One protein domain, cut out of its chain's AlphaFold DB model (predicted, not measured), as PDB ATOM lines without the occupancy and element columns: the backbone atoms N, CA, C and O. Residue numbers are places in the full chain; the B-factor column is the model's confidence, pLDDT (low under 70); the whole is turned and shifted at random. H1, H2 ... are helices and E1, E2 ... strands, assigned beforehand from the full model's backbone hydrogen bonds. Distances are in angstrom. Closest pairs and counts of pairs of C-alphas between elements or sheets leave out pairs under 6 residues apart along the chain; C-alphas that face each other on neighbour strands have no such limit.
ATOM      1  N   LEU A  19      34.152  10.104  40.263       88.94
ATOM      2  CA  LEU A  19      32.990  10.828  39.768       88.94
ATOM      3  C   LEU A  19      32.982  12.241  40.366       88.94
ATOM      4  O   LEU A  19      33.255  12.408  41.562       88.94
ATOM      5  N   LEU A  20      32.648  13.246  39.559       88.69
ATOM      6  CA  LEU A  20      32.447  14.590  40.082       88.69
ATOM      7  C   LEU A  20      31.331  14.574  41.118       88.69
ATOM      8  O   LEU A  20      30.250  14.018  40.906       88.69
ATOM      9  N   THR A  21      31.593  15.215  42.250       87.75
ATOM     10  CA  THR A  21      30.566  15.403  43.266       87.75
ATOM     11  C   THR A  21      29.628  16.535  42.854       87.75
ATOM     12  O   THR A  21      29.955  17.373  42.015       87.75
ATOM     13  N   LYS A  22      28.455  16.622  43.488       87.56
ATOM     14  CA  LYS A  22      27.526  17.742  43.261       87.56
ATOM     15  C   LYS A  22      28.176  19.109  43.513       87.56
ATOM     16  O   LYS A  22      27.833  20.074  42.843       87.56
ATOM     17  N   GLY A  23      29.113  19.192  44.463       88.81
ATOM     18  CA  GLY A  23      29.865  20.419  44.732       88.81
ATOM     19  C   GLY A  23      30.808  20.786  43.588       88.81
ATOM     20  O   GLY A  23      30.903  21.954  43.234       88.81
ATOM     21  N   ASP A  24      31.442  19.785  42.975       88.81
ATOM     22  CA  ASP A  24      32.319  19.983  41.821       88.81
ATOM     23  C   ASP A  24      31.543  20.463  40.587       88.81
ATOM     24  O   ASP A  24      31.933  21.422  39.933       88.81
ATOM     25  N   ILE A  25      30.401  19.825  40.312       87.69
ATOM     26  CA  ILE A  25      29.479  20.235  39.244       87.69
ATOM     27  C   ILE A  25      29.040  21.684  39.455       87.69
ATOM     28  O   ILE A  25      29.116  22.485  38.532       87.69
ATOM     29  N   LYS A  26      28.677  22.050  40.689       89.94
ATOM     30  CA  LYS A  26      28.268  23.418  41.009       89.94
ATOM     31  C   LYS A  26      29.388  24.439  40.793       89.94
ATOM     32  O   LYS A  26      29.096  25.558  40.392       89.94
ATOM     33  N   LYS A  27      30.650  24.081  41.063       90.12
ATOM     34  CA  LYS A  27      31.801  24.947  40.755       90.12
ATOM     35  C   LYS A  27      31.946  25.167  39.253       90.12
ATOM     36  O   LYS A  27      32.096  26.305  38.833       90.12
ATOM     37  N   LEU A  28      31.838  24.097  38.463       88.00
ATOM     38  CA  LEU A  28      31.869  24.182  37.002       88.00
ATOM     39  C   LEU A  28      30.759  25.093  36.475       88.00
ATOM     40  O   LEU A  28      31.048  26.042  35.757       88.00
ATOM     41  N   GLU A  29      29.519  24.869  36.907       89.38
ATOM     42  CA  GLU A  29      28.381  25.709  36.516       89.38
ATOM     43  C   GLU A  29      28.577  27.171  36.952       89.38
ATOM     44  O   GLU A  29      28.261  28.090  36.202       89.38
ATOM     45  N   ASN A  30      29.143  27.411  38.142       90.00
ATOM     46  CA  ASN A  30      29.420  28.765  38.626       90.00
ATOM     47  C   ASN A  30      30.514  29.479  37.821       90.00
ATOM     48  O   ASN A  30      30.425  30.687  37.623       90.00
ATOM     49  N   ALA A  31      31.491  28.728  37.320       87.62
ATOM     50  CA  ALA A  31      32.508  29.217  36.399       87.62
ATOM     51  C   ALA A  31      31.998  29.395  34.954       87.62
ATOM     52  O   ALA A  31      32.743  29.868  34.099       87.62
ATOM     53  N   GLY A  32      30.739  29.042  34.672       87.19
ATOM     54  CA  GLY A  32      30.130  29.151  33.343       87.19
ATOM     55  C   GLY A  32      30.300  27.909  32.465       87.19
ATOM     56  O   GLY A  32      30.037  27.975  31.267       87.19
ATOM     57  N   PHE A  33      30.730  26.779  33.034       86.44
ATOM     58  CA  PHE A  33      30.800  25.498  32.337       86.44
ATOM     59  C   PHE A  33      29.517  24.688  32.535       86.44
ATOM     60  O   PHE A  33      29.227  24.197  33.629       86.44
ATOM     61  N   ASP A  34      28.782  24.464  31.449       85.19
ATOM     62  CA  ASP A  34      27.576  23.644  31.461       85.19
ATOM     63  C   ASP A  34      27.916  22.149  31.468       85.19
ATOM     64  O   ASP A  34      28.275  21.547  30.454       85.19
ATOM     65  N   VAL A  35      27.761  21.501  32.625       82.25
ATOM     66  CA  VAL A  35      28.039  20.063  32.784       82.25
ATOM     67  C   VAL A  35      27.184  19.198  31.849       82.25
ATOM     68  O   VAL A  35      27.634  18.137  31.414       82.25
ATOM     69  N   HIS A  36      25.976  19.645  31.492       83.19
ATOM     70  CA  HIS A  36      25.161  18.968  30.483       83.19
ATOM     71  C   HIS A  36      25.809  19.009  29.095       83.19
ATOM     72  O   HIS A  36      25.862  17.971  28.436       83.19
ATOM     73  N   GLU A  37      26.330  20.158  28.663       85.50
ATOM     74  CA  GLU A  37      27.026  20.278  27.377       85.50
ATOM     75  C   GLU A  37      28.330  19.483  27.370       85.50
ATOM     76  O   GLU A  37      28.563  18.705  26.444       85.50
ATOM     77  N   LEU A  38      29.113  19.567  28.450       82.62
ATOM     78  CA  LEU A  38      30.371  18.828  28.608       82.62
ATOM     79  C   LEU A  38      30.192  17.305  28.527       82.62
ATOM     80  O   LEU A  38      31.072  16.591  28.054       82.62
ATOM     81  N   LYS A  39      29.037  16.790  28.957       79.31
ATOM     82  CA  LYS A  39      28.683  15.367  28.852       79.31
ATOM     83  C   LYS A  39      28.106  14.979  27.478       79.31
ATOM     84  O   LYS A  39      27.591  13.871  27.317       79.31
ATOM     85  N   GLY A  40      28.144  15.868  26.487       76.38
ATOM     86  CA  GLY A  40      27.607  15.632  25.145       76.38
ATOM     87  C   GLY A  40      26.123  15.981  25.000       76.38
ATOM     88  O   GLY A  40      25.417  15.350  24.205       76.38
ATOM     89  N   GLY A  41      25.631  16.939  25.795       80.06
ATOM     90  CA  GLY A  41      24.299  17.545  25.706       80.06
ATOM     91  C   GLY A  41      23.170  16.519  25.718       80.06
ATOM     92  O   GLY A  41      22.760  16.004  26.756       80.06
ATOM     93  N   LYS A  42      22.688  16.160  24.524       73.12
ATOM     94  CA  LYS A  42      21.591  15.200  24.312       73.12
ATOM     95  C   LYS A  42      21.896  13.789  24.838       73.12
ATOM     96  O   LYS A  42      20.971  13.040  25.142       73.12
ATOM     97  N   ASN A  43      23.174  13.421  24.954       74.31
ATOM     98  CA  ASN A  43      23.608  12.141  25.522       74.31
ATOM     99  C   ASN A  43      24.192  12.272  26.933       74.31
ATOM    100  O   ASN A  43      24.746  11.295  27.431       74.31
ATOM    101  N   ALA A  44      24.014  13.406  27.616       79.19
ATOM    102  CA  ALA A  44      24.596  13.637  28.937       79.19
ATOM    103  C   ALA A  44      24.209  12.596  29.999       79.19
ATOM    104  O   ALA A  44      24.916  12.414  30.980       79.19
ATOM    105  N   SER A  45      23.106  11.871  29.805       79.00
ATOM    106  CA  SER A  45      22.690  10.778  30.695       79.00
ATOM    107  C   SER A  45      23.490   9.474  30.490       79.00
ATOM    108  O   SER A  45      23.508   8.600  31.358       79.00
ATOM    109  N   LYS A  46      24.158   9.328  29.336       84.25
ATOM    110  CA  LYS A  46      25.042   8.197  29.002       84.25
ATOM    111  C   LYS A  46      26.484   8.428  29.443       84.25
ATOM    112  O   LYS A  46      27.248   7.466  29.479       84.25
ATOM    113  N   PHE A  47      26.839   9.668  29.769       87.75
ATOM    114  CA  PHE A  47      28.186  10.058  30.151       87.75
ATOM    115  C   PHE A  47      28.207  10.680  31.545       87.75
ATOM    116  O   PHE A  47      27.309  11.405  31.970       87.75
ATOM    117  N   ASP A  48      29.276  10.405  32.266       87.56
ATOM    118  CA  ASP A  48      29.560  10.989  33.555       87.56
ATOM    119  C   ASP A  48      30.887  11.728  33.511       87.56
ATOM    120  O   ASP A  48      31.809  11.351  32.789       87.56
ATOM    121  N   LEU A  49      30.954  12.819  34.272       88.25
ATOM    122  CA  LEU A  49      32.199  13.543  34.435       88.25
ATOM    123  C   LEU A  49      32.960  12.898  35.584       88.25
ATOM    124  O   LEU A  49      32.420  12.677  36.674       88.25
ATOM    125  N   TYR A  50      34.231  12.653  35.331       89.25
ATOM    126  CA  TYR A  50      35.194  12.170  36.294       89.25
ATOM    127  C   TYR A  50      36.294  13.204  36.456       89.25
ATOM    128  O   TYR A  50      36.609  13.949  35.535       89.25
ATOM    129  N   LYS A  51      36.867  13.257  37.649       88.88
ATOM    130  CA  LYS A  51      38.050  14.041  37.952       88.88
ATOM    131  C   LYS A  51      39.126  13.114  38.462       88.88
ATOM    132  O   LYS A  51      38.846  12.185  39.225       88.88
ATOM    133  N   ASP A  52      40.354  13.399  38.087       87.19
ATOM    134  CA  ASP A  52      41.482  12.724  38.701       87.19
ATOM    135  C   ASP A  52      41.923  13.451  39.991       87.19
ATOM    136  O   ASP A  52      41.304  14.418  40.448       87.19
ATOM    137  N   ARG A  53      43.026  12.988  40.582       85.31
ATOM    138  CA  ARG A  53      43.636  13.579  41.775       85.31
ATOM    139  C   ARG A  53      44.187  14.997  41.570       85.31
ATOM    140  O   ARG A  53      44.147  15.780  42.511       85.31
ATOM    141  N   GLU A  54      44.672  15.324  40.381       84.50
ATOM    142  CA  GLU A  54      45.125  16.662  39.977       84.50
ATOM    143  C   GLU A  54      43.951  17.607  39.656       84.50
ATOM    144  O   GLU A  54      44.152  18.805  39.466       84.50
ATOM    145  N   GLY A  55      42.716  17.087  39.623       86.56
ATOM    146  CA  GLY A  55      41.497  17.855  39.372       86.56
ATOM    147  C   GLY A  55      41.185  18.105  37.900       86.56
ATOM    148  O   GLY A  55      40.263  18.862  37.604       86.56
ATOM    149  N   ASN A  56      41.891  17.455  36.977       89.50
ATOM    150  CA  ASN A  56      41.542  17.514  35.563       89.50
ATOM    151  C   ASN A  56      40.238  16.739  35.327       89.50
ATOM    152  O   ASN A  56      40.059  15.641  35.862       89.50
ATOM    153  N   ILE A  57      39.336  17.319  34.538       89.25
ATOM    154  CA  ILE A  57      38.004  16.789  34.250       89.25
ATOM    155  C   ILE A  57      38.023  15.971  32.956       89.25
ATOM    156  O   ILE A  57      38.526  16.408  31.919       89.25
ATOM    157  N   TYR A  58      37.408  14.798  33.025       88.06
ATOM    158  CA  TYR A  58      37.275  13.825  31.951       88.06
ATOM    159  C   TYR A  58      35.813  13.467  31.773       88.06
ATOM    160  O   TYR A  58      35.084  13.298  32.751       88.06
ATOM    161  N   VAL A  59      35.391  13.280  30.531       89.00
ATOM    162  CA  VAL A  59      34.094  12.689  30.226       89.00
ATOM    163  C   VAL A  59      34.281  11.198  29.970       89.00
ATOM    164  O   VAL A  59      35.064  10.777  29.123       89.00
ATOM    165  N   LYS A  60      33.571  10.369  30.735       87.12
ATOM    166  CA  LYS A  60      33.571   8.910  30.571       87.12
ATOM    167  C   LYS A  60      32.155   8.416  30.354       87.12
ATOM    168  O   LYS A  60      31.212   9.019  30.864       87.12
ATOM    169  N   PRO A  61      31.957   7.296  29.647       85.94
ATOM    170  CA  PRO A  61      30.659   6.649  29.644       85.94
ATOM    171  C   PRO A  61      30.287   6.214  31.065       85.94
ATOM    172  O   PRO A  61      31.136   5.850  31.888       85.94
ATOM    173  N   LYS A  62      28.987   6.243  31.342       80.19
ATOM    174  CA  LYS A  62      28.409   5.837  32.618       80.19
ATOM    175  C   LYS A  62      28.909   4.446  33.008       80.19
ATOM    176  O   LYS A  62      28.817   3.495  32.231       80.19
ATOM    177  N   GLY A  63      29.437   4.336  34.225       74.81
ATOM    178  CA  GLY A  63      30.087   3.117  34.715       74.81
ATOM    179  C   GLY A  63      31.609   3.095  34.550       74.81
ATOM    180  O   GLY A  63      32.213   2.064  34.827       74.81
ATOM    181  N   GLY A  64      32.230   4.202  34.125       69.00
ATOM    182  CA  GLY A  64      33.686   4.382  34.174       69.00
ATOM    183  C   GLY A  64      34.465   3.461  33.234       69.00
ATOM    184  O   GLY A  64      35.610   3.117  33.517       69.00
ATOM    185  N   ARG A  65      33.848   3.014  32.134       69.50
ATOM    186  CA  ARG A  65      34.518   2.158  31.147       69.50
ATOM    187  C   ARG A  65      35.398   2.999  30.223       69.50
ATOM    188  O   ARG A  65      34.878   3.754  29.411       69.50
ATOM    189  N   GLY A  66      36.709   2.800  30.315       70.94
ATOM    190  CA  GLY A  66      37.696   3.413  29.427       70.94
ATOM    191  C   GLY A  66      38.447   4.589  30.048       70.94
ATOM    192  O   GLY A  66      38.184   5.015  31.176       70.94
ATOM    193  N   GLU A  67      39.416   5.090  29.290       71.62
ATOM    194  CA  GLU A  67      40.284   6.198  29.699       71.62
ATOM    195  C   GLU A  67      39.485   7.496  29.862       71.62
ATOM    196  O   GLU A  67      39.677   8.207  30.848       71.62
ATOM    197  N   GLY A  68      38.481   7.706  29.004       79.81
ATOM    198  CA  GLY A  68      37.691   8.932  28.960       79.81
ATOM    199  C   GLY A  68      38.354  10.017  28.137       79.81
ATOM    200  O   GLY A  68      39.573  10.037  27.991       79.81
ATOM    201  N   ASP A  69      37.545  10.940  27.636       83.38
ATOM    202  CA  ASP A  69      38.048  12.080  26.885       83.38
ATOM    203  C   ASP A  69      38.384  13.227  27.852       83.38
ATOM    204  O   ASP A  69      37.525  13.633  28.649       83.38
ATOM    205  N   PRO A  70      39.623  13.752  27.832       86.38
ATOM    206  CA  PRO A  70      39.976  14.938  28.598       86.38
ATOM    207  C   PRO A  70      39.216  16.145  28.055       86.38
ATOM    208  O   PRO A  70      39.275  16.445  26.865       86.38
ATOM    209  N   LEU A  71      38.551  16.885  28.940       84.56
ATOM    210  CA  LEU A  71      37.853  18.115  28.557       84.56
ATOM    211  C   LEU A  71      38.765  19.349  28.578       84.56
ATOM    212  O   LEU A  71      38.345  20.428  28.177       84.56
ATOM    213  N   GLY A  72      40.001  19.206  29.068       86.12
ATOM    214  CA  GLY A  72      40.940  20.322  29.225       86.12
ATOM    215  C   GLY A  72      40.547  21.308  30.331       86.12
ATOM    216  O   GLY A  72      41.106  22.395  30.404       86.12
ATOM    217  N   ILE A  73      39.595  20.937  31.188       87.19
ATOM    218  CA  ILE A  73      39.123  21.751  32.311       87.19
ATOM    219  C   ILE A  73      39.750  21.204  33.592       87.19
ATOM    220  O   ILE A  73      39.730  19.990  33.807       87.19
ATOM    221  N   ASN A  74      40.267  22.076  34.458       89.44
ATOM    222  CA  ASN A  74      40.776  21.693  35.774       89.44
ATOM    223  C   ASN A  74      39.959  22.364  36.876       89.44
ATOM    224  O   ASN A  74      39.904  23.581  36.953       89.44
TER     225      ASN A  74
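Overview. This is residues 19 to 74 of the 78 residues of the protein "Ntox33 domain-containing protein" of Mycobacteroides sp. H092 (UniProt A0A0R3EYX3). A small antiparallel sheet of three strands, E1, E2 and E3, is joined by two helices that only graze it, H1 with its residues 24 to 28 and the much shorter H2 with its residues 35 to 38; E1 and E2 lie nearest the middle of the domain, while H1 and E3 lie farthest from it. The strands form a meander, each the antiparallel neighbour of the one before, in the order E1, E2, E3. The printed part has 56 residues, with two named helices and then three named strands along the chain, in the mixed class. It is compact, with a radius of gyration of the C-alphas of 10.2 A and spans of 27 by 27 by 19 A.

Along the chain. H1, residues 22 to 30, begins at C-alpha 22 (27.526, 17.742, 43.261) and is 12.1 A long. H2, residues 35 to 38, measures 4.9 A. E1 is residues 47 to 51, 13.2 A. E2 is residues 56 to 61, 16.5 A. E3, residues 69 to 74, 13.4 A, ends at C-alpha 74 (40.776, 21.693, 35.774).

Arrangement. E1 and E2 form a hairpin at 152 degrees between directions, with N 48 and O 60 within hydrogen-bond range at 2.8 A. E2 and E3 form another at 149 degrees, with N 57 and O 73 at 2.8 A. E1 and E3 are edge strands. H1 grazes the sheet with residues 24 to 28, and H2 with residues 35 to 38. The helices only just touch, only at the corner by their link, with 3 pairs of C-alphas within 8 A; the closest, of Ile 25 and Val 35, are 6.6 A apart. In H1 every O i to N i+4 pair is within hydrogen-bond range; H2 is too short for such a pair.

Size, cuts and confidence. The C-alphas farthest apart, of Lys 42 and Glu 54, are 28.3 A apart. The printed part has no cut and no long link. Mean pLDDT of the printed part is 84.3; residues 64 to 65 are under 70.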